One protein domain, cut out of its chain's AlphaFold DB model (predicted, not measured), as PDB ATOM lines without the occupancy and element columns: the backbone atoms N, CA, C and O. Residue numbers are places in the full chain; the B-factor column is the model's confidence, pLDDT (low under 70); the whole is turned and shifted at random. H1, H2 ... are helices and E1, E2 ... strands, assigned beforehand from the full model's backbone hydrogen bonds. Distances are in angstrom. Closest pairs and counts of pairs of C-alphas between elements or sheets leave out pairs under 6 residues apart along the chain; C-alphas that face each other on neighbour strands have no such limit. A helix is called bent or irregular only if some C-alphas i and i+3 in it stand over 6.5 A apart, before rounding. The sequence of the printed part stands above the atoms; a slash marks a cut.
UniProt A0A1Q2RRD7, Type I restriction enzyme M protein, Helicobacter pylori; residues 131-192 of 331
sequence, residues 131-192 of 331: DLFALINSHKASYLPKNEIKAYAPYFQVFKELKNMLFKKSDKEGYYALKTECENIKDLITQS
ATOM      1  N   ASP A 131     184.481 195.164 205.940       66.19
ATOM      2  CA  ASP A 131     184.271 196.006 204.766       66.19
ATOM      3  C   ASP A 131     185.384 197.047 204.611       66.19
ATOM      4  O   ASP A 131     185.989 197.112 203.543       66.19
ATOM      5  N   LEU A 132     185.771 197.798 205.654       79.69
ATOM      6  CA  LEU A 132     186.785 198.853 205.480       79.69
ATOM      7  C   LEU A 132     188.161 198.336 205.021       79.69
ATOM      8  O   LEU A 132     188.742 198.879 204.080       79.69
ATOM      9  N   PHE A 133     188.684 197.287 205.663       80.12
ATOM     10  CA  PHE A 133     189.988 196.716 205.302       80.12
ATOM     11  C   PHE A 133     189.964 196.107 203.893       80.12
ATOM     12  O   PHE A 133     190.896 196.317 203.120       80.12
ATOM     13  N   ALA A 134     188.882 195.411 203.525       81.69
ATOM     14  CA  ALA A 134     188.716 194.874 202.177       81.69
ATOM     15  C   ALA A 134     188.591 195.988 201.124       81.69
ATOM     16  O   ALA A 134     189.200 195.892 200.060       81.69
ATOM     17  N   LEU A 135     187.863 197.069 201.425       82.94
ATOM     18  CA  LEU A 135     187.728 198.230 200.542       82.94
ATOM     19  C   LEU A 135     189.083 198.897 200.287       82.94
ATOM     20  O   LEU A 135     189.411 199.172 199.132       82.94
ATOM     21  N   ILE A 136     189.890 199.107 201.329       83.94
ATOM     22  CA  ILE A 136     191.227 199.698 201.196       83.94
ATOM     23  C   ILE A 136     192.164 198.762 200.416       83.94
ATOM     24  O   ILE A 136     192.759 199.195 199.432       83.94
ATOM     25  N   ASN A 137     192.228 197.475 200.774       82.00
ATOM     26  CA  ASN A 137     193.101 196.496 200.107       82.00
ATOM     27  C   ASN A 137     192.655 196.118 198.695       82.00
ATOM     28  O   ASN A 137     193.420 195.526 197.942       82.00
ATOM     29  N   SER A 138     191.425 196.447 198.305       81.25
ATOM     30  CA  SER A 138     191.027 196.339 196.901       81.25
ATOM     31  C   SER A 138     191.780 197.333 196.010       81.25
ATOM     32  O   SER A 138     191.686 197.220 194.790       81.25
ATOM     33  N   HIS A 139     192.466 198.322 196.606       76.44
ATOM     34  CA  HIS A 139     193.165 199.440 195.960       76.44
ATOM     35  C   HIS A 139     192.289 200.286 195.018       76.44
ATOM     36  O   HIS A 139     192.781 201.145 194.297       76.44
ATOM     37  N   LYS A 140     190.967 200.079 195.041       76.00
ATOM     38  CA  LYS A 140     189.999 200.725 194.139       76.00
ATOM     39  C   LYS A 140     189.122 201.761 194.835       76.00
ATOM     40  O   LYS A 140     188.359 202.468 194.179       76.00
ATOM     41  N   ALA A 141     189.178 201.836 196.160       79.56
ATOM     42  CA  ALA A 141     188.348 202.754 196.917       79.56
ATOM     43  C   ALA A 141     188.953 204.163 196.896       79.56
ATOM     44  O   ALA A 141     190.007 204.394 197.466       79.56
ATOM     45  N   SER A 142     188.262 205.130 196.294       86.00
ATOM     46  CA  SER A 142     188.540 206.567 196.503       86.00
ATOM     47  C   SER A 142     187.590 207.199 197.528       86.00
ATOM     48  O   SER A 142     187.822 208.307 198.012       86.00
ATOM     49  N   TYR A 143     186.505 206.491 197.856       88.94
ATOM     50  CA  TYR A 143     185.456 206.910 198.776       88.94
ATOM     51  C   TYR A 143     185.177 205.798 199.775       88.94
ATOM     52  O   TYR A 143     185.098 204.632 199.391       88.94
ATOM     53  N   LEU A 144     184.977 206.166 201.038       89.44
ATOM     54  CA  LEU A 144     184.730 205.226 202.126       89.44
ATOM     55  C   LEU A 144     183.466 205.622 202.902       89.44
ATOM     56  O   LEU A 144     183.289 206.810 203.195       89.44
ATOM     57  N   PRO A 145     182.565 204.675 203.223       89.12
ATOM     58  CA  PRO A 145     181.334 204.989 203.941       89.12
ATOM     59  C   PRO A 145     181.611 205.593 205.325       89.12
ATOM     60  O   PRO A 145     182.478 205.129 206.069       89.12
ATOM     61  N   LYS A 146     180.830 206.603 205.726       88.50
ATOM     62  CA  LYS A 146     180.955 207.239 207.052       88.50
ATOM     63  C   LYS A 146     180.728 206.255 208.202       88.50
ATOM     64  O   LYS A 146     181.359 206.405 209.247       88.50
ATOM     65  N   ASN A 147     179.843 205.275 208.016       84.44
ATOM     66  CA  ASN A 147     179.535 204.265 209.031       84.44
ATOM     67  C   ASN A 147     180.728 203.340 209.300       84.44
ATOM     68  O   ASN A 147     181.040 203.101 210.463       84.44
ATOM     69  N   GLU A 148     181.443 202.923 208.254       84.81
ATOM     70  CA  GLU A 148     182.670 202.125 208.380       84.81
ATOM     71  C   GLU A 148     183.745 202.883 209.165       84.81
ATOM     72  O   GLU A 148     184.320 202.376 210.122       84.81
ATOM     73  N   ILE A 149     183.952 204.164 208.842       86.69
ATOM     74  CA  ILE A 149     184.933 205.014 209.534       86.69
ATOM     75  C   ILE A 149     184.529 205.275 210.996       86.69
ATOM     76  O   ILE A 149     185.395 205.437 211.859       86.69
ATOM     77  N   LYS A 150     183.227 205.285 211.314       85.88
ATOM     78  CA  LYS A 150     182.727 205.466 212.685       85.88
ATOM     79  C   LYS A 150     183.158 204.326 213.615       85.88
ATOM     80  O   LYS A 150     183.369 204.587 214.797       85.88
ATOM     81  N   ALA A 151     183.347 203.107 213.103       82.69
ATOM     82  CA  ALA A 151     183.860 201.984 213.894       82.69
ATOM     83  C   ALA A 151     185.280 202.243 214.436       82.69
ATOM     84  O   ALA A 151     185.631 201.765 215.512       82.69
ATOM     85  N   TYR A 152     186.060 203.080 213.746       86.81
ATOM     86  CA  TYR A 152     187.422 203.463 214.124       86.81
ATOM     87  C   TYR A 152     187.478 204.760 214.944       86.81
ATOM     88  O   TYR A 152     188.555 205.311 215.165       86.81
ATOM     89  N   ALA A 153     186.334 205.262 215.427       86.56
ATOM     90  CA  ALA A 153     186.278 206.469 216.248       86.56
ATOM     91  C   ALA A 153     187.245 206.466 217.453       86.56
ATOM     92  O   ALA A 153     187.849 207.516 217.667       86.56
ATOM     93  N   PRO A 154     187.466 205.351 218.189       87.75
ATOM     94  CA  PRO A 154     188.453 205.322 219.272       87.75
ATOM     95  C   PRO A 154     189.875 205.659 218.805       87.75
ATOM     96  O   PRO A 154     190.569 206.417 219.470       87.75
ATOM     97  N   TYR A 155     190.283 205.185 217.621       89.56
ATOM     98  CA  TYR A 155     191.594 205.502 217.048       89.56
ATOM     99  C   TYR A 155     191.725 206.996 216.750       89.56
ATOM    100  O   TYR A 155     192.711 207.624 217.114       89.56
ATOM    101  N   PHE A 156     190.700 207.597 216.145       90.88
ATOM    102  CA  PHE A 156     190.719 209.019 215.790       90.88
ATOM    103  C   PHE A 156     190.493 209.978 216.965       90.88
ATOM    104  O   PHE A 156     190.575 211.192 216.778       90.88
ATOM    105  N   GLN A 157     190.184 209.473 218.162       89.12
ATOM    106  CA  GLN A 157     190.238 210.287 219.378       89.12
ATOM    107  C   GLN A 157     191.684 210.577 219.789       89.12
ATOM    108  O   GLN A 157     191.940 211.662 220.311       89.12
ATOM    109  N   VAL A 158     192.604 209.653 219.495       89.69
ATOM    110  CA  VAL A 158     194.042 209.791 219.765       89.69
ATOM    111  C   VAL A 158     194.779 210.355 218.553       89.69
ATOM    112  O   VAL A 158     195.561 211.287 218.697       89.69
ATOM    113  N   PHE A 159     194.480 209.854 217.352       92.44
ATOM    114  CA  PHE A 159     195.089 210.286 216.092       92.44
ATOM    115  C   PHE A 159     194.183 211.284 215.347       92.44
ATOM    116  O   PHE A 159     193.523 210.945 214.352       92.44
ATOM    117  N   LYS A 160     194.057 212.501 215.885       90.25
ATOM    118  CA  LYS A 160     193.106 213.510 215.390       90.25
ATOM    119  C   LYS A 160     193.555 214.089 214.055       90.25
ATOM    120  O   LYS A 160     192.752 214.162 213.120       90.25
ATOM    121  N   GLU A 161     194.825 214.460 213.949       92.06
ATOM    122  CA  GLU A 161     195.394 215.010 212.721       92.06
ATOM    123  C   GLU A 161     195.501 213.948 211.631       92.06
ATOM    124  O   GLU A 161     195.198 214.224 210.469       92.06
ATOM    125  N   LEU A 162     195.793 212.699 211.996       92.00
ATOM    126  CA  LEU A 162     195.826 211.587 211.056       92.00
ATOM    127  C   LEU A 162     194.478 211.392 210.349       92.00
ATOM    128  O   LEU A 162     194.438 211.160 209.139       92.00
ATOM    129  N   LYS A 163     193.352 211.552 211.060       91.50
ATOM    130  CA  LYS A 163     192.021 211.522 210.432       91.50
ATOM    131  C   LYS A 163     191.895 212.595 209.351       91.50
ATOM    132  O   LYS A 163     191.386 212.320 208.263       91.50
ATOM    133  N   ASN A 164     192.352 213.807 209.652       90.25
ATOM    134  CA  ASN A 164     192.312 214.935 208.728       90.25
ATOM    135  C   ASN A 164     193.280 214.743 207.557       90.25
ATOM    136  O   ASN A 164     192.998 215.221 206.460       90.25
ATOM    137  N   MET A 165     194.399 214.046 207.754       91.06
ATOM    138  CA  MET A 165     195.350 213.700 206.696       91.06
ATOM    139  C   MET A 165     194.808 212.622 205.755       91.06
ATOM    140  O   MET A 165     195.033 212.707 204.552       91.06
ATOM    141  N   LEU A 166     194.060 211.646 206.273       92.19
ATOM    142  CA  LEU A 166     193.511 210.544 205.477       92.19
ATOM    143  C   LEU A 166     192.243 210.932 204.708       92.19
ATOM    144  O   LEU A 166     192.065 210.513 203.561       92.19
ATOM    145  N   PHE A 167     191.363 211.741 205.309       92.56
ATOM    146  CA  PHE A 167     190.014 211.974 204.789       92.56
ATOM    147  C   PHE A 167     189.712 213.450 204.517       92.56
ATOM    148  O   PHE A 167     190.115 214.354 205.248       92.56
ATOM    149  N   LYS A 168     188.916 213.702 203.474       91.88
ATOM    150  CA  LYS A 168     188.264 214.989 203.196       91.88
ATOM    151  C   LYS A 168     186.756 214.810 203.033       91.88
ATOM    152  O   LYS A 168     186.256 213.696 202.843       91.88
ATOM    153  N   LYS A 169     186.017 215.923 203.104       90.19
ATOM    154  CA  LYS A 169     184.584 215.937 202.786       90.19
ATOM    155  C   LYS A 169     184.390 215.418 201.355       90.19
ATOM    156  O   LYS A 169     185.115 215.819 200.452       90.19
ATOM    157  N   SER A 170     183.452 214.490 201.199       89.38
ATOM    158  CA  SER A 170     183.066 213.902 199.917       89.38
ATOM    159  C   SER A 170     181.891 214.664 199.313       89.38
ATOM    160  O   SER A 170     181.025 215.133 200.054       89.38
ATOM    161  N   ASP A 171     181.825 214.683 197.984       87.56
ATOM    162  CA  ASP A 171     180.658 215.151 197.226       87.56
ATOM    163  C   ASP A 171     179.517 214.116 197.241       87.56
ATOM    164  O   ASP A 171     178.355 214.444 197.021       87.56
ATOM    165  N   LYS A 172     179.834 212.853 197.558       86.88
ATOM    166  CA  LYS A 172     178.857 211.780 197.787       86.88
ATOM    167  C   LYS A 172     178.358 211.801 199.228       86.88
ATOM    168  O   LYS A 172     179.149 211.609 200.161       86.88
ATOM    169  N   GLU A 173     177.050 211.976 199.403       89.69
ATOM    170  CA  GLU A 173     176.398 211.915 200.709       89.69
ATOM    171  C   GLU A 173     176.628 210.553 201.380       89.69
ATOM    172  O   GLU A 173     176.579 209.509 200.738       89.69
ATOM    173  N   GLY A 174     176.932 210.560 202.679       88.06
ATOM    174  CA  GLY A 174     177.231 209.334 203.426       88.06
ATOM    175  C   GLY A 174     178.665 208.802 203.285       88.06
ATOM    176  O   GLY A 174     178.985 207.815 203.943       88.06
ATOM    177  N   TYR A 175     179.551 209.466 202.529       90.88
ATOM    178  CA  TYR A 175     180.947 209.042 202.336       90.88
ATOM    179  C   TYR A 175     181.969 210.084 202.819       90.88
ATOM    180  O   TYR A 175     181.665 211.271 202.970       90.88
ATOM    181  N   TYR A 176     183.198 209.626 203.048       91.44
ATOM    182  CA  TYR A 176     184.420 210.428 203.044       91.44
ATOM    183  C   TYR A 176     185.206 210.141 201.764       91.44
ATOM    184  O   TYR A 176     185.173 209.017 201.267       91.44
ATOM    185  N   ALA A 177     185.915 211.141 201.241       92.25
ATOM    186  CA  ALA A 177     186.866 210.941 200.153       92.25
ATOM    187  C   ALA A 177     188.271 210.793 200.739       92.25
ATOM    188  O   ALA A 177     188.628 211.512 201.677       92.25
ATOM    189  N   LEU A 178     189.062 209.876 200.190       92.50
ATOM    190  CA  LEU A 178     190.464 209.739 200.565       92.50
ATOM    191  C   LEU A 178     191.282 210.910 200.003       92.50
ATOM    192  O   LEU A 178     191.017 211.413 198.907       92.50
ATOM    193  N   LYS A 179     192.266 211.374 200.776       93.19
ATOM    194  CA  LYS A 179     193.246 212.382 200.336       93.19
ATOM    195  C   LYS A 179     194.470 211.769 199.651       93.19
ATOM    196  O   LYS A 179     195.209 212.498 199.001       93.19
ATOM    197  N   THR A 180     194.659 210.461 199.791       89.81
ATOM    198  CA  THR A 180     195.759 209.692 199.209       89.81
ATOM    199  C   THR A 180     195.237 208.394 198.596       89.81
ATOM    200  O   THR A 180     194.156 207.929 198.955       89.81
ATOM    201  N   GLU A 181     196.004 207.798 197.691       89.06
ATOM    202  CA  GLU A 181     195.743 206.453 197.176       89.06
ATOM    203  C   GLU A 181     195.867 205.403 198.287       89.06
ATOM    204  O   GLU A 181     196.654 205.570 199.225       89.06
ATOM    205  N   CYS A 182     195.098 204.313 198.179       88.88
ATOM    206  CA  CYS A 182     195.047 203.256 199.192       88.88
ATOM    207  C   CYS A 182     196.420 202.652 199.514       88.88
ATOM    208  O   CYS A 182     196.676 202.313 200.666       88.88
ATOM    209  N   GLU A 183     197.295 202.531 198.514       88.88
ATOM    210  CA  GLU A 183     198.647 201.969 198.655       88.88
ATOM    211  C   GLU A 183     199.510 202.776 199.634       88.88
ATOM    212  O   GLU A 183     200.235 202.208 200.446       88.88
ATOM    213  N   ASN A 184     199.334 204.097 199.645       91.06
ATOM    214  CA  ASN A 184     200.125 205.017 200.460       91.06
ATOM    215  C   ASN A 184     199.571 205.187 201.884       91.06
ATOM    216  O   ASN A 184     200.200 205.844 202.711       91.06
ATOM    217  N   ILE A 185     198.390 204.634 202.199       90.88
ATOM    218  CA  ILE A 185     197.746 204.820 203.513       90.88
ATOM    219  C   ILE A 185     198.641 204.302 204.641       90.88
ATOM    220  O   ILE A 185     198.777 204.973 205.662       90.88
ATOM    221  N   LYS A 186     199.256 203.125 204.468       91.31
ATOM    222  CA  LYS A 186     200.118 202.531 205.497       91.31
ATOM    223  C   LYS A 186     201.300 203.443 205.815       91.31
ATOM    224  O   LYS A 186     201.543 203.716 206.987       91.31
ATOM    225  N   ASP A 187     201.980 203.931 204.785       92.88
ATOM    226  CA  ASP A 187     203.151 204.793 204.941       92.88
ATOM    227  C   ASP A 187     202.770 206.159 205.517       92.88
ATOM    228  O   ASP A 187     203.448 206.666 206.406       92.88
ATOM    229  N   LEU A 188     201.627 206.720 205.109       93.94
ATOM    230  CA  LEU A 188     201.111 207.962 205.684       93.94
ATOM    231  C   LEU A 188     200.821 207.823 207.187       93.94
ATOM    232  O   LEU A 188     201.117 208.732 207.960       93.94
ATOM    233  N   ILE A 189     200.254 206.685 207.609       93.31
ATOM    234  CA  ILE A 189     200.002 206.397 209.025       93.31
ATOM    235  C   ILE A 189     201.327 206.280 209.776       93.31
ATOM    236  O   ILE A 189     201.514 206.978 210.773       93.31
ATOM    237  N   THR A 190     202.251 205.437 209.304       93.62
ATOM    238  CA  THR A 190     203.508 205.169 210.016       93.62
ATOM    239  C   THR A 190     204.419 206.388 210.078       93.62
ATOM    240  O   THR A 190     205.131 206.546 211.062       93.62
ATOM    241  N   GLN A 191     204.389 207.278 209.088       94.31
ATOM    242  CA  GLN A 191     205.199 208.501 209.072       94.31
ATOM    243  C   GLN A 191     204.548 209.678 209.814       94.31
ATOM    244  O   GLN A 191     205.201 210.699 210.031       94.31
ATOM    245  N   SER A 192     203.277 209.568 210.219       95.38
ATOM    246  CA  SER A 192     202.598 210.647 210.942       95.38
ATOM    247  C   SER A 192     203.225 210.901 212.317       95.38
ATOM    248  O   SER A 192     203.601 209.975 213.040       95.38
TER     249      SER A 192
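What this domain is: This is residues 131 to 192 of the 331 residues of the protein "Type I restriction enzyme M protein" of Helicobacter pylori (UniProt A0A1Q2RRD7). A small antiparallel sheet of three short strands, E1, E3 and E2, sits toward one end of a rounded body, with the short helices H1, H2 and H4 grazing it and H3 and H5 lying off the sheet. H2, H3 and H4 follow one another in an arc that leads from edge strand E1 to edge strand E2, H1 sits beside E1, and H5 lies at the far end from the turn of the E2 and E3 hairpin. The printed part has 62 residues, in the order H1, E1, H2, H3, H4, E2, E3, H5, with the sheet running E1, E3, E2. The class is mixed, helices and strands; the whole is compact, with a radius of gyration of the C-alphas of 10.9 A and spans of 26 by 22 by 20 A.

Where its parts are: H1, residues 131 to 137, begins with C-alpha 131 at (184.271, 196.006, 204.766) and is 10.0 A long. E1 is residues 143 to 145, H2 residues 146 to 151 and H3 residues 153 to 158. H4, residues 160 to 166, is 10.4 A long. E2 is residues 167 to 169, and E3, residues 175 to 178, is 9.7 A long, with C-alpha 175 at (180.947, 209.042, 202.336). H5, residues 182 to 191, is 15.1 A long and ends with C-alpha 191 at (205.199, 208.501, 209.072); it is irregular, with C-alphas 183 and 186 7.0 A apart.

How they stand to each other: E3 is the inner strand. It is antiparallel to E1 at 142 degrees, with N 144 and O 176 within hydrogen-bond range at 2.9 A. E2 and E3 form a hairpin at 129 degrees, with N 168 and O 177 at 2.8 A. H1, H2 and, only just, H4, with 5 pairs of C-alphas within 10 A, are on the sheet, and each only grazes it; H3 and H5 are not on it. H1 and H2 only just touch, with 3 pairs of C-alphas within 8 A, the closest being Leu 132 and Glu 148 at 6.0 A. H1 and H5 also only just touch, with 3 pairs, the closest C-alphas being Ile 136 and Cys 182 at 5.6 A. H2 and H3 meet only through their link. H3 and H4 are close but not clearly touching, the closest C-alphas being Phe 156 and Lys 163 at 6.1 A. H4 and H5 are close but not clearly touching, at a shallow tilt of 32 degrees, opposite ways, with the C-alphas of Leu 162 and Ile 189 closest at 7.0 A. In H1 every O i to N i+4 pair is within hydrogen-bond range; the figures are 1 of 2 in H2, 1 of 2 in H3, 2 of 3 in H4 and 4 of 6 in H5.

The domain as a whole: The two C-alphas farthest apart, those of Glu 173 and Gln 191, are 30.2 A apart. The printed part has no cut, and each link between named elements is tight. The mean pLDDT of the printed part is 88.0, and residue 131 alone is under 70.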